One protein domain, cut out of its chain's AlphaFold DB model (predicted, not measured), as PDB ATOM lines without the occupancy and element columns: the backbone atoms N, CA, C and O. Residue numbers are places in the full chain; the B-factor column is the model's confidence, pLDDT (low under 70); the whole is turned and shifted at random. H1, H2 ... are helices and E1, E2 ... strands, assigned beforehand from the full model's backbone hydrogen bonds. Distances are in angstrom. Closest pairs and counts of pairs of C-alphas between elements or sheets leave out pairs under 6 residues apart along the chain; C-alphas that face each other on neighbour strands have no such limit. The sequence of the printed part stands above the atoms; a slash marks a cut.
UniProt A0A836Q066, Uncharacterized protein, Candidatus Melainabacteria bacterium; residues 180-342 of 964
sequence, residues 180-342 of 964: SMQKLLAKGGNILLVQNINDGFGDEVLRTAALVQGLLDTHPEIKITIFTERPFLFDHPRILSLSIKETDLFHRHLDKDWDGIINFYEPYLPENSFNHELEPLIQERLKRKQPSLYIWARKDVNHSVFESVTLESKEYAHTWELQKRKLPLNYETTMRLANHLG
ATOM      1  N   SER A 180     181.916 188.405 169.662       82.19
ATOM      2  CA  SER A 180     183.307 188.444 169.182       82.19
ATOM      3  C   SER A 180     183.493 187.645 167.891       82.19
ATOM      4  O   SER A 180     184.140 188.107 166.952       82.19
ATOM      5  N   MET A 181     182.848 186.480 167.803       86.12
ATOM      6  CA  MET A 181     182.791 185.706 166.570       86.12
ATOM      7  C   MET A 181     182.042 186.507 165.496       86.12
ATOM      8  O   MET A 181     182.592 186.732 164.431       86.12
ATOM      9  N   GLN A 182     180.863 187.075 165.771       84.31
ATOM     10  CA  GLN A 182     180.142 187.917 164.795       84.31
ATOM     11  C   GLN A 182     180.989 189.086 164.252       84.31
ATOM     12  O   GLN A 182     180.956 189.356 163.051       84.31
ATOM     13  N   LYS A 183     181.785 189.745 165.105       81.75
ATOM     14  CA  LYS A 183     182.704 190.829 164.709       81.75
ATOM     15  C   LYS A 183     183.820 190.348 163.789       81.75
ATOM     16  O   LYS A 183     184.085 190.992 162.775       81.75
ATOM     17  N   LEU A 184     184.465 189.230 164.129       78.94
ATOM     18  CA  LEU A 184     185.466 188.587 163.274       78.94
ATOM     19  C   LEU A 184     184.870 188.249 161.901       78.94
ATOM     20  O   LEU A 184     185.452 188.540 160.857       78.94
ATOM     21  N   LEU A 185     183.670 187.678 161.923       71.06
ATOM     22  CA  LEU A 185     182.945 187.225 160.748       71.06
ATOM     23  C   LEU A 185     182.509 188.380 159.833       71.06
ATOM     24  O   LEU A 185     182.576 188.247 158.614       71.06
ATOM     25  N   ALA A 186     182.128 189.531 160.398       73.75
ATOM     26  CA  ALA A 186     181.745 190.725 159.640       73.75
ATOM     27  C   ALA A 186     182.911 191.362 158.856       73.75
ATOM     28  O   ALA A 186     182.672 192.089 157.895       73.75
ATOM     29  N   LYS A 187     184.167 191.093 159.240       75.31
ATOM     30  CA  LYS A 187     185.365 191.636 158.572       75.31
ATOM     31  C   LYS A 187     185.830 190.822 157.357       75.31
ATOM     32  O   LYS A 187     186.718 191.284 156.649       75.31
ATOM     33  N   GLY A 188     185.275 189.626 157.124       71.69
ATOM     34  CA  GLY A 188     185.721 188.731 156.045       71.69
ATOM     35  C   GLY A 188     187.112 188.121 156.266       71.69
ATOM     36  O   GLY A 188     187.843 187.905 155.307       71.69
ATOM     37  N   GLY A 189     187.487 187.891 157.531       82.00
ATOM     38  CA  GLY A 189     188.865 187.636 157.967       82.00
ATOM     39  C   GLY A 189     189.623 186.480 157.291       82.00
ATOM     40  O   GLY A 189     189.049 185.546 156.723       82.00
ATOM     41  N   ASN A 190     190.950 186.544 157.402       92.88
ATOM     42  CA  ASN A 190     191.897 185.549 156.903       92.88
ATOM     43  C   ASN A 190     192.266 184.558 158.013       92.88
ATOM     44  O   ASN A 190     192.712 184.960 159.093       92.88
ATOM     45  N   ILE A 191     192.132 183.263 157.731       95.44
ATOM     46  CA  ILE A 191     192.410 182.191 158.693       95.44
ATOM     47  C   ILE A 191     193.604 181.357 158.227       95.44
ATOM     48  O   ILE A 191     193.634 180.889 157.086       95.44
ATOM     49  N   LEU A 192     194.558 181.131 159.129       97.38
ATOM     50  CA  LEU A 192     195.604 180.123 158.978       97.38
ATOM     51  C   LEU A 192     195.160 178.835 159.674       97.38
ATOM     52  O   LEU A 192     194.921 178.838 160.878       97.38
ATOM     53  N   LEU A 193     195.068 177.734 158.934       97.81
ATOM     54  CA  LEU A 193     194.826 176.404 159.484       97.81
ATOM     55  C   LEU A 193     196.085 175.548 159.342       97.81
ATOM     56  O   LEU A 193     196.653 175.447 158.257       97.81
ATOM     57  N   VAL A 194     196.502 174.901 160.422       97.50
ATOM     58  CA  VAL A 194     197.643 173.985 160.445       97.50
ATOM     59  C   VAL A 194     197.143 172.607 160.871       97.50
ATOM     60  O   VAL A 194     196.782 172.405 162.025       97.50
ATOM     61  N   GLN A 195     197.084 171.662 159.932       96.19
ATOM     62  CA  GLN A 195     196.725 170.265 160.177       96.19
ATOM     63  C   GLN A 195     198.004 169.437 160.363       96.19
ATOM     64  O   GLN A 195     198.468 168.769 159.438       96.19
ATOM     65  N   ASN A 196     198.582 169.491 161.564       94.31
ATOM     66  CA  ASN A 196     199.835 168.822 161.925       94.31
ATOM     67  C   ASN A 196     199.621 167.542 162.740       94.31
ATOM     68  O   ASN A 196     200.386 167.243 163.648       94.31
ATOM     69  N   ILE A 197     198.567 166.789 162.431       89.62
ATOM     70  CA  ILE A 197     198.278 165.493 163.055       89.62
ATOM     71  C   ILE A 197     198.149 164.448 161.955       89.62
ATOM     72  O   ILE A 197     197.393 164.642 160.996       89.62
ATOM     73  N   ASN A 198     198.830 163.318 162.136       85.88
ATOM     74  CA  ASN A 198     198.763 162.122 161.305       85.88
ATOM     75  C   ASN A 198     197.444 161.364 161.518       85.88
ATOM     76  O   ASN A 198     197.374 160.248 162.032       85.88
ATOM     77  N   ASP A 199     196.360 162.024 161.131       84.56
ATOM     78  CA  ASP A 199     195.011 161.487 161.173       84.56
ATOM     79  C   ASP A 199     194.738 160.568 159.981       84.56
ATOM     80  O   ASP A 199     195.306 160.737 158.893       84.56
ATOM     81  N   GLY A 200     193.823 159.611 160.164       85.62
ATOM     82  CA  GLY A 200     193.286 158.836 159.056       85.62
ATOM     83  C   GLY A 200     192.625 159.761 158.034       85.62
ATOM     84  O   GLY A 200     192.135 160.841 158.353       85.62
ATOM     85  N   PHE A 201     192.586 159.355 156.765       88.88
ATOM     86  CA  PHE A 201     192.058 160.248 155.732       88.88
ATOM     87  C   PHE A 201     190.570 160.604 155.961       88.88
ATOM     88  O   PHE A 201     190.167 161.747 155.779       88.88
ATOM     89  N   GLY A 202     189.758 159.648 156.426       88.62
ATOM     90  CA  GLY A 202     188.365 159.914 156.802       88.62
ATOM     91  C   GLY A 202     188.215 160.851 158.006       88.62
ATOM     92  O   GLY A 202     187.270 161.637 158.046       88.62
ATOM     93  N   ASP A 203     189.171 160.813 158.939       87.69
ATOM     94  CA  ASP A 203     189.185 161.668 160.126       87.69
ATOM     95  C   ASP A 203     189.381 163.140 159.754       87.69
ATOM     96  O   ASP A 203     188.603 163.988 160.188       87.69
ATOM     97  N   GLU A 204     190.363 163.442 158.896       90.81
ATOM     98  CA  GLU A 204     190.609 164.816 158.427       90.81
ATOM     99  C   GLU A 204     189.387 165.378 157.680       90.81
ATOM    100  O   GLU A 204     189.061 166.556 157.823       90.81
ATOM    101  N   VAL A 205     188.659 164.536 156.935       91.75
ATOM    102  CA  VAL A 205     187.436 164.944 156.227       91.75
ATOM    103  C   VAL A 205     186.316 165.325 157.204       91.75
ATOM    104  O   VAL A 205     185.735 166.402 157.079       91.75
ATOM    105  N   LEU A 206     185.996 164.479 158.188       86.44
ATOM    106  CA  LEU A 206     184.880 164.766 159.104       86.44
ATOM    107  C   LEU A 206     185.209 165.750 160.224       86.44
ATOM    108  O   LEU A 206     184.289 166.340 160.789       86.44
ATOM    109  N   ARG A 207     186.484 165.917 160.572       87.19
ATOM    110  CA  ARG A 207     186.902 166.856 161.616       87.19
ATOM    111  C   ARG A 207     187.291 168.183 160.969       87.19
ATOM    112  O   ARG A 207     186.527 169.146 161.000       87.19
ATOM    113  N   THR A 208     188.447 168.219 160.323       91.38
ATOM    114  CA  THR A 208     189.052 169.451 159.812       91.38
ATOM    115  C   THR A 208     188.266 170.024 158.639       91.38
ATOM    116  O   THR A 208     187.887 171.195 158.658       91.38
ATOM    117  N   ALA A 209     187.951 169.207 157.635       92.50
ATOM    118  CA  ALA A 209     187.297 169.694 156.427       92.50
ATOM    119  C   ALA A 209     185.832 170.108 156.685       92.50
ATOM    120  O   ALA A 209     185.375 171.108 156.133       92.50
ATOM    121  N   ALA A 210     185.119 169.432 157.593       89.88
ATOM    122  CA  ALA A 210     183.787 169.858 158.032       89.88
ATOM    123  C   ALA A 210     183.797 171.262 158.670       89.88
ATOM    124  O   ALA A 210     182.941 172.090 158.351       89.88
ATOM    125  N   LEU A 211     184.791 171.557 159.519       92.62
ATOM    126  CA  LEU A 211     184.968 172.885 160.118       92.62
ATOM    127  C   LEU A 211     185.276 173.950 159.050       92.62
ATOM    128  O   LEU A 211     184.654 175.012 159.038       92.62
ATOM    129  N   VAL A 212     186.192 173.643 158.124       94.75
ATOM    130  CA  VAL A 212     186.574 174.520 157.002       94.75
ATOM    131  C   VAL A 212     185.369 174.841 156.115       94.75
ATOM    132  O   VAL A 212     185.105 176.008 155.828       94.75
ATOM    133  N   GLN A 213     184.600 173.829 155.717       93.94
ATOM    134  CA  GLN A 213     183.409 174.012 154.894       93.94
ATOM    135  C   GLN A 213     182.343 174.849 155.622       93.94
ATOM    136  O   GLN A 213     181.767 175.748 155.013       93.94
ATOM    137  N   GLY A 214     182.119 174.605 156.920       91.94
ATOM    138  CA  GLY A 214     181.167 175.368 157.732       91.94
ATOM    139  C   GLY A 214     181.532 176.851 157.871       91.94
ATOM    140  O   GLY A 214     180.642 177.706 157.832       91.94
ATOM    141  N   LEU A 215     182.829 177.175 157.974       91.75
ATOM    142  CA  LEU A 215     183.326 178.557 157.940       91.75
ATOM    143  C   LEU A 215     182.994 179.236 156.605       91.75
ATOM    144  O   LEU A 215     182.419 180.326 156.593       91.75
ATOM    145  N   LEU A 216     183.305 178.573 155.488       92.62
ATOM    146  CA  LEU A 216     183.095 179.125 154.149       92.62
ATOM    147  C   LEU A 216     181.615 179.246 153.765       92.62
ATOM    148  O   LEU A 216     181.254 180.236 153.129       92.62
ATOM    149  N   ASP A 217     180.769 178.288 154.152       90.06
ATOM    150  CA  ASP A 217     179.322 178.323 153.884       90.06
ATOM    151  C   ASP A 217     178.621 179.432 154.652       90.06
ATOM    152  O   ASP A 217     177.637 179.999 154.182       90.06
ATOM    153  N   THR A 218     179.108 179.728 155.853       87.12
ATOM    154  CA  THR A 218     178.491 180.766 156.667       87.12
ATOM    155  C   THR A 218     178.907 182.157 156.207       87.12
ATOM    156  O   THR A 218     178.111 183.093 156.291       87.12
ATOM    157  N   HIS A 219     180.143 182.303 155.726       82.94
ATOM    158  CA  HIS A 219     180.726 183.612 155.468       82.94
ATOM    159  C   HIS A 219     181.411 183.654 154.102       82.94
ATOM    160  O   HIS A 219     182.484 183.064 153.938       82.94
ATOM    161  N   PRO A 220     180.831 184.369 153.121       82.31
ATOM    162  CA  PRO A 220     181.315 184.363 151.740       82.31
ATOM    163  C   PRO A 220     182.689 185.031 151.565       82.31
ATOM    164  O   PRO A 220     183.411 184.681 150.637       82.31
ATOM    165  N   GLU A 221     183.089 185.912 152.486       88.19
ATOM    166  CA  GLU A 221     184.343 186.673 152.379       88.19
ATOM    167  C   GLU A 221     185.556 185.990 153.030       88.19
ATOM    168  O   GLU A 221     186.690 186.332 152.703       88.19
ATOM    169  N   ILE A 222     185.350 185.000 153.915       90.50
ATOM    170  CA  ILE A 222     186.463 184.312 154.592       90.50
ATOM    171  C   ILE A 222     187.367 183.624 153.566       90.50
ATOM    172  O   ILE A 222     186.887 182.917 152.668       90.50
ATOM    173  N   LYS A 223     188.679 183.782 153.762       94.69
ATOM    174  CA  LYS A 223     189.739 183.063 153.044       94.69
ATOM    175  C   LYS A 223     190.566 182.241 154.024       94.69
ATOM    176  O   LYS A 223     190.865 182.692 155.130       94.69
ATOM    177  N   ILE A 224     190.951 181.040 153.607       96.62
ATOM    178  CA  ILE A 224     191.674 180.089 154.455       96.62
ATOM    179  C   ILE A 224     192.979 179.705 153.763       96.62
ATOM    180  O   ILE A 224     192.977 179.292 152.607       96.62
ATOM    181  N   THR A 225     194.100 179.826 154.464       97.94
ATOM    182  CA  THR A 225     195.350 179.159 154.076       97.94
ATOM    183  C   THR A 225     195.530 177.943 154.961       97.94
ATOM    184  O   THR A 225     195.500 178.078 156.181       97.94
ATOM    185  N   ILE A 226     195.704 176.769 154.364       97.88
ATOM    186  CA  ILE A 226     195.836 175.503 155.079       97.88
ATOM    187  C   ILE A 226     197.194 174.861 154.804       97.88
ATOM    188  O   ILE A 226     197.569 174.678 153.651       97.88
ATOM    189  N   PHE A 227     197.910 174.498 155.866       97.69
ATOM    190  CA  PHE A 227     199.077 173.618 155.811       97.69
ATOM    191  C   PHE A 227     198.656 172.210 156.235       97.69
ATOM    192  O   PHE A 227     198.161 172.023 157.346       97.69
ATOM    193  N   THR A 228     198.822 171.226 155.352       95.81
ATOM    194  CA  THR A 228     198.440 169.820 155.582       95.81
ATOM    195  C   THR A 228     199.367 168.874 154.807       95.81
ATOM    196  O   THR A 228     200.011 169.270 153.836       95.81
ATOM    197  N   GLU A 229     199.429 167.603 155.202       94.31
ATOM    198  CA  GLU A 229     200.059 166.536 154.405       94.31
ATOM    199  C   GLU A 229     199.226 166.173 153.160       94.31
ATOM    200  O   GLU A 229     199.705 165.503 152.241       94.31
ATOM    201  N   ARG A 230     197.959 166.606 153.106       93.81
ATOM    202  CA  ARG A 230     197.014 166.269 152.032       93.81
ATOM    203  C   ARG A 230     196.556 167.510 151.264       93.81
ATOM    204  O   ARG A 230     195.352 167.759 151.191       93.81
ATOM    205  N   PRO A 231     197.465 168.279 150.634       94.00
ATOM    206  CA  PRO A 231     197.069 169.512 149.969       94.00
ATOM    207  C   PRO A 231     196.059 169.268 148.839       94.00
ATOM    208  O   PRO A 231     195.166 170.084 148.626       94.00
ATOM    209  N   PHE A 232     196.131 168.096 148.192       92.75
ATOM    210  CA  PHE A 232     195.197 167.638 147.159       92.75
ATOM    211  C   PHE A 232     193.737 167.499 147.628       92.75
ATOM    212  O   PHE A 232     192.846 167.376 146.787       92.75
ATOM    213  N   LEU A 233     193.468 167.461 148.937       94.62
ATOM    214  CA  LEU A 233     192.116 167.301 149.472       94.62
ATOM    215  C   LEU A 233     191.234 168.518 149.175       94.62
ATOM    216  O   LEU A 233     190.044 168.361 148.902       94.62
ATOM    217  N   PHE A 234     191.825 169.711 149.204       95.06
ATOM    218  CA  PHE A 234     191.107 170.975 149.127       95.06
ATOM    219  C   PHE A 234     191.198 171.573 147.716       95.06
ATOM    220  O   PHE A 234     192.288 171.830 147.213       95.06
ATOM    221  N   ASP A 235     190.043 171.804 147.095       94.38
ATOM    222  CA  ASP A 235     189.868 172.489 145.813       94.38
ATOM    223  C   ASP A 235     188.721 173.503 145.939       94.38
ATOM    224  O   ASP A 235     187.538 173.174 145.791       94.38
ATOM    225  N   HIS A 236     189.086 174.739 146.277       95.38
ATOM    226  CA  HIS A 236     188.154 175.840 146.470       95.38
ATOM    227  C   HIS A 236     188.849 177.187 146.221       95.38
ATOM    228  O   HIS A 236     189.938 177.402 146.752       95.38
ATOM    229  N   PRO A 237     188.226 178.154 145.520       94.38
ATOM    230  CA  PRO A 237     188.867 179.433 145.174       94.38
ATOM    231  C   PRO A 237     189.254 180.298 146.386       94.38
ATOM    232  O   PRO A 237     190.101 181.181 146.284       94.38
ATOM    233  N   ARG A 238     188.627 180.055 147.542       95.12
ATOM    234  CA  ARG A 238     188.925 180.727 148.823       95.12
ATOM    235  C   ARG A 238     189.868 179.943 149.746       95.12
ATOM    236  O   ARG A 238     190.076 180.373 150.880       95.12
ATOM    237  N   ILE A 239     190.412 178.811 149.291       96.69
ATOM    238  CA  ILE A 239     191.381 178.011 150.046       96.69
ATOM    239  C   ILE A 239     192.724 178.009 149.314       96.69
ATOM    240  O   ILE A 239     192.811 177.591 148.164       96.69
ATOM    241  N   LEU A 240     193.785 178.423 150.006       96.94
ATOM    242  CA  LEU A 240     195.164 178.185 149.591       96.94
ATOM    243  C   LEU A 240     195.702 176.970 150.352       96.94
ATOM    244  O   LEU A 240     195.923 177.052 151.557       96.94
ATOM    245  N   SER A 241     195.895 175.854 149.654       96.06
ATOM    246  CA  SER A 241     196.336 174.584 150.236       96.06
ATOM    247  C   SER A 241     197.827 174.359 150.002       96.06
ATOM    248  O   SER A 241     198.275 174.359 148.856       96.06
ATOM    249  N   LEU A 242     198.592 174.200 151.081       97.00
ATOM    250  CA  LEU A 242     200.053 174.122 151.084       97.00
ATOM    251  C   LEU A 242     200.529 172.863 151.818       97.00
ATOM    252  O   LEU A 242     199.879 172.371 152.744       97.00
ATOM    253  N   SER A 243     201.682 172.344 151.398       95.69
ATOM    254  CA  SER A 243     202.308 171.186 152.034       95.69
ATOM    255  C   SER A 243     202.854 171.556 153.410       95.69
ATOM    256  O   SER A 243     203.632 172.499 153.550       95.69
ATOM    257  N   ILE A 244     202.507 170.772 154.431       95.19
ATOM    258  CA  ILE A 244     203.032 170.953 155.793       95.19
ATOM    259  C   ILE A 244     204.538 170.658 155.921       95.19
ATOM    260  O   ILE A 244     205.176 171.040 156.901       95.19
ATOM    261  N   LYS A 245     205.123 170.005 154.913       94.06
ATOM    262  CA  LYS A 245     206.558 169.697 154.849       94.06
ATOM    263  C   LYS A 245     207.413 170.876 154.374       94.06
ATOM    264  O   LYS A 245     208.632 170.804 154.452       94.06
ATOM    265  N   GLU A 246     206.805 171.949 153.873       94.25
ATOM    266  CA  GLU A 246     207.526 173.129 153.380       94.25
ATOM    267  C   GLU A 246     207.739 174.165 154.500       94.25
ATOM    268  O   GLU A 246     207.092 175.216 154.521       94.25
ATOM    269  N   THR A 247     208.654 173.879 155.436       91.56
ATOM    270  CA  THR A 247     208.921 174.731 156.615       91.56
ATOM    271  C   THR A 247     209.259 176.184 156.237       91.56
ATOM    272  O   THR A 247     208.709 177.119 156.821       91.56
ATOM    273  N   ASP A 248     210.068 176.413 155.197       92.44
ATOM    274  CA  ASP A 248     210.419 177.770 154.736       92.44
ATOM    275  C   ASP A 248     209.207 178.566 154.231       92.44
ATOM    276  O   ASP A 248     209.094 179.785 154.418       92.44
ATOM    277  N   LEU A 249     208.275 177.892 153.551       94.31
ATOM    278  CA  LEU A 249     207.034 178.517 153.106       94.31
ATOM    279  C   LEU A 249     206.120 178.804 154.299       94.31
ATOM    280  O   LEU A 249     205.506 179.874 154.349       94.31
ATOM    281  N   PHE A 250     206.071 177.886 155.268       96.12
ATOM    282  CA  PHE A 250     205.326 178.065 156.506       96.12
ATOM    283  C   PHE A 250     205.784 179.304 157.274       96.12
ATOM    284  O   PHE A 250     204.951 180.161 157.569       96.12
ATOM    285  N   HIS A 251     207.091 179.470 157.496       92.62
ATOM    286  CA  HIS A 251     207.658 180.661 158.138       92.62
ATOM    287  C   HIS A 251     207.170 181.963 157.488       92.62
ATOM    288  O   HIS A 251     206.637 182.842 158.166       92.62
ATOM    289  N   ARG A 252     207.263 182.060 156.154       92.00
ATOM    290  CA  ARG A 252     206.822 183.251 155.402       92.00
ATOM    291  C   ARG A 252     205.325 183.533 155.527       92.00
ATOM    292  O   ARG A 252     204.896 184.673 155.348       92.00
ATOM    293  N   HIS A 253     204.510 182.508 155.764       94.50
ATOM    294  CA  HIS A 253     203.074 182.666 155.966       94.50
ATOM    295  C   HIS A 253     202.712 182.963 157.421       94.50
ATOM    296  O   HIS A 253     201.801 183.756 157.647       94.50
ATOM    297  N   LEU A 254     203.409 182.377 158.391       94.62
ATOM    298  CA  LEU A 254     203.102 182.507 159.814       94.62
ATOM    299  C   LEU A 254     203.206 183.958 160.314       94.62
ATOM    300  O   LEU A 254     202.360 184.407 161.090       94.62
ATOM    301  N   ASP A 255     204.198 184.711 159.833       89.06
ATOM    302  CA  ASP A 255     204.414 186.108 160.238       89.06
ATOM    303  C   ASP A 255     203.404 187.101 159.626       89.06
ATOM    304  O   ASP A 255     203.415 188.282 159.973       89.06
ATOM    305  N   LYS A 256     202.488 186.649 158.758       92.25
ATOM    306  CA  LYS A 256     201.396 187.489 158.244       92.25
ATOM    307  C   LYS A 256     200.374 187.824 159.342       92.25
ATOM    308  O   LYS A 256     200.305 187.203 160.411       92.25
ATOM    309  N   ASP A 257     199.546 188.818 159.047       89.88
ATOM    310  CA  ASP A 257     198.431 189.212 159.900       89.88
ATOM    311  C   ASP A 257     197.222 188.310 159.654       89.88
ATOM    312  O   ASP A 257     196.485 188.468 158.684       89.88
ATOM    313  N   TRP A 258     197.056 187.338 160.551       93.44
ATOM    314  CA  TRP A 258     195.931 186.410 160.568       93.44
ATOM    315  C   TRP A 258     194.871 186.865 161.565       93.44
ATOM    316  O   TRP A 258     195.177 187.130 162.731       93.44
ATOM    317  N   ASP A 259     193.621 186.902 161.115       92.31
ATOM    318  CA  ASP A 259     192.474 187.171 161.980       92.31
ATOM    319  C   ASP A 259     192.130 185.940 162.836       92.31
ATOM    320  O   ASP A 259     191.660 186.080 163.969       92.31
ATOM    321  N   GLY A 260     192.419 184.739 162.317       93.88
ATOM    322  CA  GLY A 260     192.264 183.472 163.025       93.88
ATOM    323  C   GLY A 260     193.407 182.484 162.781       93.88
ATOM    324  O   GLY A 260     193.923 182.395 161.669       93.88
ATOM    325  N   ILE A 261     193.773 181.709 163.804       96.25
ATOM    326  CA  ILE A 261     194.686 180.562 163.693       96.25
ATOM    327  C   ILE A 261     193.994 179.318 164.264       96.25
ATOM    328  O   ILE A 261     193.529 179.329 165.401       96.25
ATOM    329  N   ILE A 262     193.935 178.243 163.478       97.06
ATOM    330  CA  ILE A 262     193.414 176.932 163.883       97.06
ATOM    331  C   ILE A 262     194.568 175.931 163.794       97.06
ATOM    332  O   ILE A 262     195.048 175.645 162.700       97.06
ATOM    333  N   ASN A 263     195.023 175.413 164.929       96.44
ATOM    334  CA  ASN A 263     196.196 174.553 165.037       96.44
ATOM    335  C   ASN A 263     195.806 173.155 165.537       96.44
ATOM    336  O   ASN A 263     195.280 173.001 166.638       96.44
ATOM    337  N   PHE A 264     196.072 172.127 164.740       94.81
ATOM    338  CA  PHE A 264     195.955 170.731 165.147       94.81
ATOM    339  C   PHE A 264     197.361 170.163 165.320       94.81
ATOM    340  O   PHE A 264     198.068 170.025 164.326       94.81
ATOM    341  N   TYR A 265     197.757 169.811 166.545       90.56
ATOM    342  CA  TYR A 265     199.054 169.180 166.819       90.56
ATOM    343  C   TYR A 265     198.999 168.262 168.044       90.56
ATOM    344  O   TYR A 265     198.159 168.439 168.932       90.56
ATOM    345  N   GLU A 266     199.908 167.287 168.098       85.06
ATOM    346  CA  GLU A 266     200.016 166.330 169.201       85.06
ATOM    347  C   GLU A 266     201.265 166.619 170.062       85.06
ATOM    348  O   GLU A 266     202.377 166.317 169.628       85.06
ATOM    349  N   PRO A 267     201.124 167.197 171.275       78.44
ATOM    350  CA  PRO A 267     202.272 167.548 172.121       78.44
ATOM    351  C   PRO A 267     202.944 166.349 172.797       78.44
ATOM    352  O   PRO A 267     204.102 166.455 173.193       78.44
ATOM    353  N   TYR A 268     202.227 165.238 173.003       72.00
ATOM    354  CA  TYR A 268     202.708 164.142 173.855       72.00
ATOM    355  C   TYR A 268     203.448 163.047 173.080       72.00
ATOM    356  O   TYR A 268     204.116 162.215 173.688       72.00
ATOM    357  N   LEU A 269     203.327 163.054 171.753       66.44
ATOM    358  CA  LEU A 269     204.024 162.170 170.822       66.44
ATOM    359  C   LEU A 269     204.368 162.978 169.581       66.44
ATOM    360  O   LEU A 269     203.526 163.102 168.677       66.44
ATOM    361  N   PRO A 270     205.582 163.530 169.526       67.38
ATOM    362  CA  PRO A 270     206.049 164.204 168.338       67.38
ATOM    363  C   PRO A 270     205.757 163.367 167.096       67.38
ATOM    364  O   PRO A 270     205.081 163.887 166.223       67.38
ATOM    365  N   GLU A 271     206.068 162.064 167.074       67.62
ATOM    366  CA  GLU A 271     205.914 161.150 165.927       67.62
ATOM    367  C   GLU A 271     204.513 161.094 165.279       67.62
ATOM    368  O   GLU A 271     204.388 160.640 164.140       67.62
ATOM    369  N   ASN A 272     203.460 161.565 165.959       74.88
ATOM    370  CA  ASN A 272     202.120 161.688 165.372       74.88
ATOM    371  C   ASN A 272     201.899 162.986 164.591       74.88
ATOM    372  O   ASN A 272     200.830 163.189 164.020       74.88
ATOM    373  N   SER A 273     202.853 163.902 164.622       86.44
ATOM    374  CA  SER A 273     202.810 165.160 163.893       86.44
ATOM    375  C   SER A 273     203.617 165.023 162.609       86.44
ATOM    376  O   SER A 273     204.654 164.367 162.583       86.44
ATOM    377  N   PHE A 274     203.158 165.639 161.524       89.31
ATOM    378  CA  PHE A 274     203.872 165.567 160.246       89.31
ATOM    379  C   PHE A 274     205.166 166.387 160.248       89.31
ATOM    380  O   PHE A 274     206.090 166.063 159.504       89.31
ATOM    381  N   ASN A 275     205.224 167.448 161.057       90.50
ATOM    382  CA  ASN A 275     206.370 168.342 161.146       90.50
ATOM    383  C   ASN A 275     206.508 168.925 162.567       90.50
ATOM    384  O   ASN A 275     205.733 169.793 162.970       90.50
ATOM    385  N   HIS A 276     207.490 168.457 163.343       87.88
ATOM    386  CA  HIS A 276     207.678 168.888 164.739       87.88
ATOM    387  C   HIS A 276     208.254 170.304 164.871       87.88
ATOM    388  O   HIS A 276     208.143 170.908 165.937       87.88
ATOM    389  N   GLU A 277     208.844 170.850 163.805       89.88
ATOM    390  CA  GLU A 277     209.480 172.172 163.825       89.88
ATOM    391  C   GLU A 277     208.450 173.305 163.881       89.88
ATOM    392  O   GLU A 277     208.762 174.399 164.345       89.88
ATOM    393  N   LEU A 278     207.209 173.059 163.443       92.25
ATOM    394  CA  LEU A 278     206.203 174.116 163.294       92.25
ATOM    395  C   LEU A 278     205.651 174.618 164.629       92.25
ATOM    396  O   LEU A 278     205.325 175.797 164.756       92.25
ATOM    397  N   GLU A 279     205.532 173.741 165.624       91.38
ATOM    398  CA  GLU A 279     204.860 174.083 166.878       91.38
ATOM    399  C   GLU A 279     205.614 175.152 167.692       91.38
ATOM    400  O   GLU A 279     204.997 176.157 168.059       91.38
ATOM    401  N   PRO A 280     206.944 175.050 167.910       91.75
ATOM    402  CA  PRO A 280     207.712 176.130 168.533       91.75
ATOM    403  C   PRO A 280     207.520 177.492 167.850       91.75
ATOM    404  O   PRO A 280     207.405 178.514 168.531       91.75
ATOM    405  N   LEU A 281     207.422 177.505 166.516       93.62
ATOM    406  CA  LEU A 281     207.245 178.723 165.723       93.62
ATOM    407  C   LEU A 281     205.871 179.352 165.949       93.62
ATOM    408  O   LEU A 281     205.770 180.564 166.159       93.62
ATOM    409  N   ILE A 282     204.812 178.536 165.944       94.69
ATOM    410  CA  ILE A 282     203.447 178.990 166.235       94.69
ATOM    411  C   ILE A 282     203.394 179.586 167.643       94.69
ATOM    412  O   ILE A 282     202.889 180.696 167.818       94.69
ATOM    413  N   GLN A 283     203.977 178.913 168.637       93.81
ATOM    414  CA  GLN A 283     204.015 179.416 170.013       93.81
ATOM    415  C   GLN A 283     204.773 180.742 170.131       93.81
ATOM    416  O   GLN A 283     204.320 181.664 170.817       93.81
ATOM    417  N   GLU A 284     205.903 180.891 169.440       93.75
ATOM    418  CA  GLU A 284     206.630 182.159 169.387       93.75
ATOM    419  C   GLU A 284     205.791 183.272 168.737       93.75
ATOM    420  O   GLU A 284     205.740 184.402 169.235       93.75
ATOM    421  N   ARG A 285     205.076 182.957 167.652       93.50
ATOM    422  CA  ARG A 285     204.178 183.892 166.965       93.50
ATOM    423  C   ARG A 285     203.001 184.323 167.845       93.50
ATOM    424  O   ARG A 285     202.638 185.503 167.819       93.50
ATOM    425  N   LEU A 286     202.424 183.408 168.626       92.88
ATOM    426  CA  LEU A 286     201.318 183.681 169.553       92.88
ATOM    427  C   LEU A 286     201.753 184.545 170.744       92.88
ATOM    428  O   LEU A 286     200.985 185.398 171.191       92.88
ATOM    429  N   LYS A 287     202.996 184.387 171.224       93.00
ATOM    430  CA  LYS A 287     203.592 185.281 172.236       93.00
ATOM    431  C   LYS A 287     203.753 186.709 171.715       93.00
ATOM    432  O   LYS A 287     203.553 187.656 172.471       93.00
ATOM    433  N   ARG A 288     204.107 186.865 170.434       91.69
ATOM    434  CA  ARG A 288     204.284 188.175 169.783       91.69
ATOM    435  C   ARG A 288     202.949 188.873 169.500       91.69
ATOM    436  O   ARG A 288     202.837 190.073 169.729       91.69
ATOM    437  N   LYS A 289     201.949 188.148 168.982       90.44
ATOM    438  CA  LYS A 289     200.637 188.711 168.614       90.44
ATOM    439  C   LYS A 289     199.549 187.633 168.594       90.44
ATOM    440  O   LYS A 289     199.607 186.699 167.800       90.44
ATOM    441  N   GLN A 290     198.514 187.799 169.409       90.38
ATOM    442  CA  GLN A 290     197.360 186.894 169.425       90.38
ATOM    443  C   GLN A 290     196.380 187.221 168.280       90.38
ATOM    444  O   GLN A 290     196.110 188.404 168.048       90.38
ATOM    445  N   PRO A 291     195.854 186.218 167.552       92.38
ATOM    446  CA  PRO A 291     194.759 186.425 166.605       92.38
ATOM    447  C   PRO A 291     193.432 186.676 167.343       92.38
ATOM    448  O   PRO A 291     193.306 186.412 168.539       92.38
ATOM    449  N   SER A 292     192.416 187.163 166.624       91.25
ATOM    450  CA  SER A 292     191.072 187.340 167.201       91.25
ATOM    451  C   SER A 292     190.386 185.998 167.468       91.25
ATOM    452  O   SER A 292     189.598 185.903 168.404       91.25
ATOM    453  N   LEU A 293     190.704 184.973 166.673       93.50
ATOM    454  CA  LEU A 293     190.320 183.580 166.895       93.50
ATOM    455  C   LEU A 293     191.570 182.704 167.017       93.50
ATOM    456  O   LEU A 293     192.385 182.660 166.100       93.50
ATOM    457  N   TYR A 294     191.686 181.949 168.102       95.75
ATOM    458  CA  TYR A 294     192.668 180.877 168.224       95.75
ATOM    459  C   TYR A 294     191.967 179.579 168.609       95.75
ATOM    460  O   TYR A 294     191.200 179.552 169.569       95.75
ATOM    461  N   ILE A 295     192.210 178.509 167.859       96.94
ATOM    462  CA  ILE A 295     191.721 177.167 168.179       96.94
ATOM    463  C   ILE A 295     192.917 176.235 168.201       96.94
ATOM    464  O   ILE A 295     193.668 176.186 167.230       96.94
ATOM    465  N   TRP A 296     193.051 175.459 169.268       95.44
ATOM    466  CA  TRP A 296     193.986 174.349 169.329       95.44
ATOM    467  C   TRP A 296     193.262 173.055 169.682       95.44
ATOM    468  O   TRP A 296     192.481 173.006 170.635       95.44
ATOM    469  N   ALA A 297     193.544 171.998 168.920       94.69
ATOM    470  CA  ALA A 297     193.152 170.644 169.266       94.69
ATOM    471  C   ALA A 297     194.295 169.638 169.118       94.69
ATOM    472  O   ALA A 297     195.128 169.740 168.215       94.69
ATOM    473  N   ARG A 298     194.273 168.620 169.978       90.06
ATOM    474  CA  ARG A 298     195.081 167.401 169.856       90.06
ATOM    475  C   ARG A 298     194.210 166.205 169.478       90.06
ATOM    476  O   ARG A 298     192.977 166.313 169.425       90.06
ATOM    477  N   LYS A 299     194.846 165.054 169.262       84.50
ATOM    478  CA  LYS A 299     194.157 163.796 168.983       84.50
ATOM    479  C   LYS A 299     194.089 162.937 170.241       84.50
ATOM    480  O   LYS A 299     195.080 162.684 170.921       84.50
ATOM    481  N   ASP A 300     192.889 162.479 170.545       78.69
ATOM    482  CA  ASP A 300     192.654 161.395 171.493       78.69
ATOM    483  C   ASP A 300     192.106 160.180 170.732       78.69
ATOM    484  O   ASP A 300     191.937 160.245 169.510       78.69
ATOM    485  N   VAL A 301     191.817 159.074 171.420       74.56
ATOM    486  CA  VAL A 301     191.307 157.848 170.787       74.56
ATOM    487  C   VAL A 301     190.071 158.175 169.956       74.56
ATOM    488  O   VAL A 301     188.987 158.463 170.475       74.56
ATOM    489  N   ASN A 302     190.266 158.144 168.640       78.38
ATOM    490  CA  ASN A 302     189.257 158.354 167.613       78.38
ATOM    491  C   ASN A 302     188.498 159.699 167.669       78.38
ATOM    492  O   ASN A 302     187.448 159.802 167.036       78.38
ATOM    493  N   HIS A 303     188.986 160.749 168.349       85.31
ATOM    494  CA  HIS A 303     188.349 162.082 168.309       85.31
ATOM    495  C   HIS A 303     189.308 163.250 168.595       85.31
ATOM    496  O   HIS A 303     190.394 163.066 169.140       85.31
ATOM    497  N   SER A 304     188.894 164.473 168.236       89.81
ATOM    498  CA  SER A 304     189.623 165.702 168.581       89.81
ATOM    499  C   SER A 304     189.280 166.178 169.990       89.81
ATOM    500  O   SER A 304     188.099 166.299 170.334       89.81
ATOM    501  N   VAL A 305     190.315 166.530 170.753       91.31
ATOM    502  CA  VAL A 305     190.208 167.218 172.046       91.31
ATOM    503  C   VAL A 305     190.655 168.658 171.841       91.31
ATOM    504  O   VAL A 305     191.830 168.907 171.574       91.31
ATOM    505  N   PHE A 306     189.722 169.602 171.946       95.44
ATOM    506  CA  PHE A 306     189.997 171.026 171.738       95.44
ATOM    507  C   PHE A 306     190.524 171.664 173.016       95.44
ATOM    508  O   PHE A 306     189.735 172.138 173.818       95.44
ATOM    509  N   GLU A 307     191.837 171.686 173.222       94.38
ATOM    510  CA  GLU A 307     192.461 172.228 174.439       94.38
ATOM    511  C   GLU A 307     192.270 173.745 174.603       94.38
ATOM    512  O   GLU A 307     192.212 174.236 175.728       94.38
ATOM    513  N   SER A 308     192.116 174.492 173.505       95.31
ATOM    514  CA  SER A 308     191.840 175.931 173.558       95.31
ATOM    515  C   SER A 308     190.922 176.376 172.423       95.31
ATOM    516  O   SER A 308     191.069 175.956 171.273       95.31
ATOM    517  N   VAL A 309     189.972 177.247 172.757       96.81
ATOM    518  CA  VAL A 309     189.123 178.000 171.834       96.81
ATOM    519  C   VAL A 309     189.021 179.421 172.374       96.81
ATOM    520  O   VAL A 309     188.174 179.733 173.211       96.81
ATOM    521  N   THR A 310     189.897 180.295 171.895       95.12
ATOM    522  CA  THR A 310     189.964 181.695 172.304       95.12
ATOM    523  C   THR A 310     189.329 182.609 171.257       95.12
ATOM    524  O   THR A 310     189.678 182.551 170.079       95.12
ATOM    525  N   LEU A 311     188.424 183.489 171.690       93.12
ATOM    526  CA  LEU A 311     187.841 184.571 170.887       93.12
ATOM    527  C   LEU A 311     188.061 185.909 171.601       93.12
ATOM    528  O   LEU A 311     187.595 186.066 172.728       93.12
ATOM    529  N   GLU A 312     188.748 186.863 170.965       88.94
ATOM    530  CA  GLU A 312     189.122 188.163 171.563       88.94
ATOM    531  C   GLU A 312     189.707 187.999 172.985       88.94
ATOM    532  O   GLU A 312     189.289 188.651 173.939       88.94
ATOM    533  N   SER A 313     190.656 187.064 173.134       85.31
ATOM    534  CA  SER A 313     191.325 186.713 174.402       85.31
ATOM    535  C   SER A 313     190.456 186.037 175.474       85.31
ATOM    536  O   SER A 313     190.946 185.781 176.575       85.31
ATOM    537  N   LYS A 314     189.198 185.689 175.177       92.56
ATOM    538  CA  LYS A 314     188.349 184.891 176.070       92.56
ATOM    539  C   LYS A 314     188.358 183.417 175.673       92.56
ATOM    540  O   LYS A 314     188.054 183.097 174.530       92.56
ATOM    541  N   GLU A 315     188.656 182.544 176.630       95.44
ATOM    542  CA  GLU A 315     188.708 181.086 176.462       95.44
ATOM    543  C   GLU A 315     187.321 180.435 176.631       95.44
ATOM    544  O   GLU A 315     186.539 180.835 177.503       95.44
ATOM    545  N   TYR A 316     187.018 179.425 175.809       95.44
ATOM    546  CA  TYR A 316     185.707 178.769 175.732       95.44
ATOM    547  C   TYR A 316     185.746 177.235 175.768       95.44
ATOM    548  O   TYR A 316     184.709 176.636 176.063       95.44
ATOM    549  N   ALA A 317     186.887 176.586 175.508       94.56
ATOM    550  CA  ALA A 317     186.990 175.131 175.364       94.56
ATOM    551  C   ALA A 317     186.356 174.362 176.536       94.56
ATOM    552  O   ALA A 317     185.457 173.537 176.346       94.56
ATOM    553  N   HIS A 318     186.742 174.718 177.766       93.75
ATOM    554  CA  HIS A 318     186.209 174.110 178.986       93.75
ATOM    555  C   HIS A 318     184.728 174.423 179.219       93.75
ATOM    556  O   HIS A 318     183.966 173.532 179.584       93.75
ATOM    557  N   THR A 319     184.295 175.667 178.984       93.62
ATOM    558  CA  THR A 319     182.893 176.078 179.166       93.62
ATOM    559  C   THR A 319     181.957 175.379 178.181       93.62
ATOM    560  O   THR A 319     180.797 175.131 178.497       93.62
ATOM    561  N   TRP A 320     182.450 175.045 176.990       93.19
ATOM    562  CA  TRP A 320     181.717 174.274 175.979       93.19
ATOM    563  C   TRP A 320     181.968 172.762 176.079       93.19
ATOM    564  O   TRP A 320     181.464 171.986 175.261       93.19
ATOM    565  N   GLU A 321     182.723 172.342 177.100       93.75
ATOM    566  CA  GLU A 321     183.089 170.960 177.398       93.75
ATOM    567  C   GLU A 321     183.681 170.214 176.192       93.75
ATOM    568  O   GLU A 321     183.386 169.039 175.984       93.75
ATOM    569  N   LEU A 322     184.494 170.857 175.356       94.06
ATOM    570  CA  LEU A 322     184.991 170.269 174.100       94.06
ATOM    571  C   LEU A 322     186.074 169.188 174.285       94.06
ATOM    572  O   LEU A 322     186.577 168.646 173.301       94.06
ATOM    573  N   GLN A 323     186.396 168.840 175.535       90.38
ATOM    574  CA  GLN A 323     187.503 167.944 175.864       90.38
ATOM    575  C   GLN A 323     187.066 166.476 175.886       90.38
ATOM    576  O   GLN A 323     187.898 165.586 176.013       90.38
ATOM    577  N   LYS A 324     185.752 166.226 175.826       87.19
ATOM    578  CA  LYS A 324     185.153 164.890 175.862       87.19
ATOM    579  C   LYS A 324     183.940 164.808 174.943       87.19
ATOM    580  O   LYS A 324     183.187 165.774 174.790       87.19
ATOM    581  N   ARG A 325     183.709 163.629 174.377       86.50
ATOM    582  CA  ARG A 325     182.483 163.325 173.628       86.50
ATOM    583  C   ARG A 325     181.282 163.254 174.579       86.50
ATOM    584  O   ARG A 325     181.401 162.702 175.672       86.50
ATOM    585  N   LYS A 326     180.135 163.797 174.160       82.19
ATOM    586  CA  LYS A 326     178.835 163.610 174.848       82.19
ATOM    587  C   LYS A 326     177.986 162.514 174.208       82.19
ATOM    588  O   LYS A 326     177.130 161.945 174.864       82.19
ATOM    589  N   LEU A 327     178.243 162.206 172.939       76.75
ATOM    590  CA  LEU A 327     177.588 161.128 172.203       76.75
ATOM    591  C   LEU A 327     178.637 160.110 171.743       76.75
ATOM    592  O   LEU A 327     179.797 160.488 171.558       76.75
ATOM    593  N   PRO A 328     178.257 158.846 171.494       73.69
ATOM    594  CA  PRO A 328     179.140 157.833 170.916       73.69
ATOM    595  C   PRO A 328     179.366 158.097 169.413       73.69
ATOM    596  O   PRO A 328     178.980 157.314 168.553       73.69
ATOM    597  N   LEU A 329     179.940 159.258 169.088       79.56
ATOM    598  CA  LEU A 329     180.233 159.744 167.740       79.56
ATOM    599  C   LEU A 329     181.636 160.367 167.737       79.56
ATOM    600  O   LEU A 329     181.940 161.269 168.520       79.56
ATOM    601  N   ASN A 330     182.493 159.910 166.829       85.44
ATOM    602  CA  ASN A 330     183.930 160.225 166.820       85.44
ATOM    603  C   ASN A 330     184.294 161.649 166.379       85.44
ATOM    604  O   ASN A 330     185.439 162.083 166.480       85.44
ATOM    605  N   TYR A 331     183.312 162.401 165.909       85.81
ATOM    606  CA  TYR A 331     183.459 163.774 165.425       85.81
ATOM    607  C   TYR A 331     182.459 164.721 166.116       85.81
ATOM    608  O   TYR A 331     182.266 165.858 165.687       85.81
ATOM    609  N   GLU A 332     181.845 164.278 167.221       87.69
ATOM    610  CA  GLU A 332     180.867 165.060 167.986       87.69
ATOM    611  C   GLU A 332     181.450 166.352 168.556       87.69
ATOM    612  O   GLU A 332     180.805 167.392 168.473       87.69
ATOM    613  N   THR A 333     182.680 166.321 169.078       91.38
ATOM    614  CA  THR A 333     183.340 167.516 169.625       91.38
ATOM    615  C   THR A 333     183.519 168.588 168.553       91.38
ATOM    616  O   THR A 333     183.234 169.759 168.803       91.38
ATOM    617  N   THR A 334     183.886 168.194 167.330       91.62
ATOM    618  CA  THR A 334     183.996 169.107 166.185       91.62
ATOM    619  C   THR A 334     182.638 169.663 165.761       91.62
ATOM    620  O   THR A 334     182.514 170.864 165.520       91.62
ATOM    621  N   MET A 335     181.594 168.827 165.730       88.94
ATOM    622  CA  MET A 335     180.228 169.289 165.459       88.94
ATOM    623  C   MET A 335     179.739 170.274 166.529       88.94
ATOM    624  O   MET A 335     179.143 171.303 166.204       88.94
ATOM    625  N   ARG A 336     180.014 169.999 167.808       90.44
ATOM    626  CA  ARG A 336     179.648 170.878 168.922       90.44
ATOM    627  C   ARG A 336     180.389 172.209 168.844       90.44
ATOM    628  O   ARG A 336     179.743 173.247 168.979       90.44
ATOM    629  N   LEU A 337     181.695 172.196 168.567       93.81
ATOM    630  CA  LEU A 337     182.470 173.414 168.315       93.81
ATOM    631  C   LEU A 337     181.839 174.240 167.190       93.81
ATOM    632  O   LEU A 337     181.552 175.419 167.385       93.81
ATOM    633  N   ALA A 338     181.579 173.620 166.038       91.75
ATOM    634  CA  ALA A 338     180.978 174.298 164.897       91.75
ATOM    635  C   ALA A 338     179.611 174.905 165.249       91.75
ATOM    636  O   ALA A 338     179.350 176.052 164.900       91.75
ATOM    637  N   ASN A 339     178.776 174.201 166.018       89.75
ATOM    638  CA  ASN A 339     177.511 174.754 166.502       89.75
ATOM    639  C   ASN A 339     177.707 175.960 167.434       89.75
ATOM    640  O   ASN A 339     177.012 176.960 167.298       89.75
ATOM    641  N   HIS A 340     178.649 175.896 168.379       91.75
ATOM    642  CA  HIS A 340     178.938 177.007 169.293       91.75
ATOM    643  C   HIS A 340     179.508 178.236 168.581       91.75
ATOM    644  O   HIS A 340     179.176 179.362 168.943       91.75
ATOM    645  N   LEU A 341     180.306 178.021 167.538       90.81
ATOM    646  CA  LEU A 341     180.763 179.065 166.623       90.81
ATOM    647  C   LEU A 341     179.665 179.526 165.657       90.81
ATOM    648  O   LEU A 341     179.916 180.382 164.812       90.81
ATOM    649  N   GLY A 342     178.460 178.961 165.778       89.19
ATOM    650  CA  GLY A 342     177.321 179.249 164.931       89.19
ATOM    651  C   GLY A 342     177.655 179.026 163.468       89.19
ATOM    652  O   GLY A 342     177.300 179.883 162.677       89.19
TER     653      GLY A 342
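This is residues 180 to 342 of the 964 residues of an uncharacterized protein of Candidatus Melainabacteria bacterium (UniProt A0A836Q066). A twisted sheet of six strands forms the middle, with H2 and H5 side by side over one face and H3 and H4 side by side over the other; the sheet curls round H2. The short helix H1 lies at one end of the strands and only grazes the sheet. The 163 printed residues, of mixed class, have five named helices and six named strands, in the order H1 E1 H2 E2 E3 H3 E4 H4 E5 E6 H5. The sheet is mixed, in the order E3 E2 E1 E4 E5 E6. The whole is compact and rounded, with a radius of gyration of the C-alphas of 14.6 A and spans of 40 by 38 by 32 A.

In the sheet, E1, residues 190 to 196, is parallel to E4, residues 260 to 265, at 2 degrees, with N 194 and O 262 within hydrogen-bond range at 2.8 A. E1 is also parallel to E2, residues 223 to 228, with N 193 and O 225 2.8 A apart. E2 is parallel to the edge strand E3, residues 239 to 243, with N 226 and O 240 2.8 A apart. E4 is parallel to E5, residues 293 to 300, with N 263 and O 295 2.8 A apart. E5 and the edge strand E6, residues 303 to 311, form an antiparallel hairpin, with N 310 and O 294 2.8 A apart; E6 bends by 58 degrees at residue 307. On one face, H2, residues 201 to 218, touches H5, residues 332 to 340, with residues 207 to 214 alone, the same way at a shallow tilt of 9 degrees; their closest C-alphas, of Arg 207 and Thr 334, are 5.9 A apart. H5 is over E6 at a height of 9.3 A. On the opposite face, H3, residues 247 to 254, touches H4, residues 278 to 288, the same way at a shallow tilt of 26 degrees, with the C-alphas of Thr 247 and Leu 278 closest at 7.2 A. E1, H2, E2 and E4, H4, E5 are strand-helix-strand units, two parallel neighbour strands joined through a helix; E3, H3, E4 is a split one, with E2 and E1 between its strands. The three crossovers are right-handed. In H1, residues 180 to 186, and in H3, H4 and H5, every O i to N i+4 pair is within hydrogen-bond range; in H2, 12 of 14 are.

H1 begins at C-alpha 180, (183.307, 188.444, 169.182). H2 is 24.6 A long, E5 22.8 A and E6 22.6 A. H5 ends at C-alpha 340, (178.938, 177.007, 169.293).

The C-alphas farthest apart, of Asp 248 and Leu 327, are 40.7 A apart. The printed part has no cut. The long links are E4 to H4 and E6 to H5. The mean pLDDT of the printed part is 90.0; residues 269 to 271 are under 70.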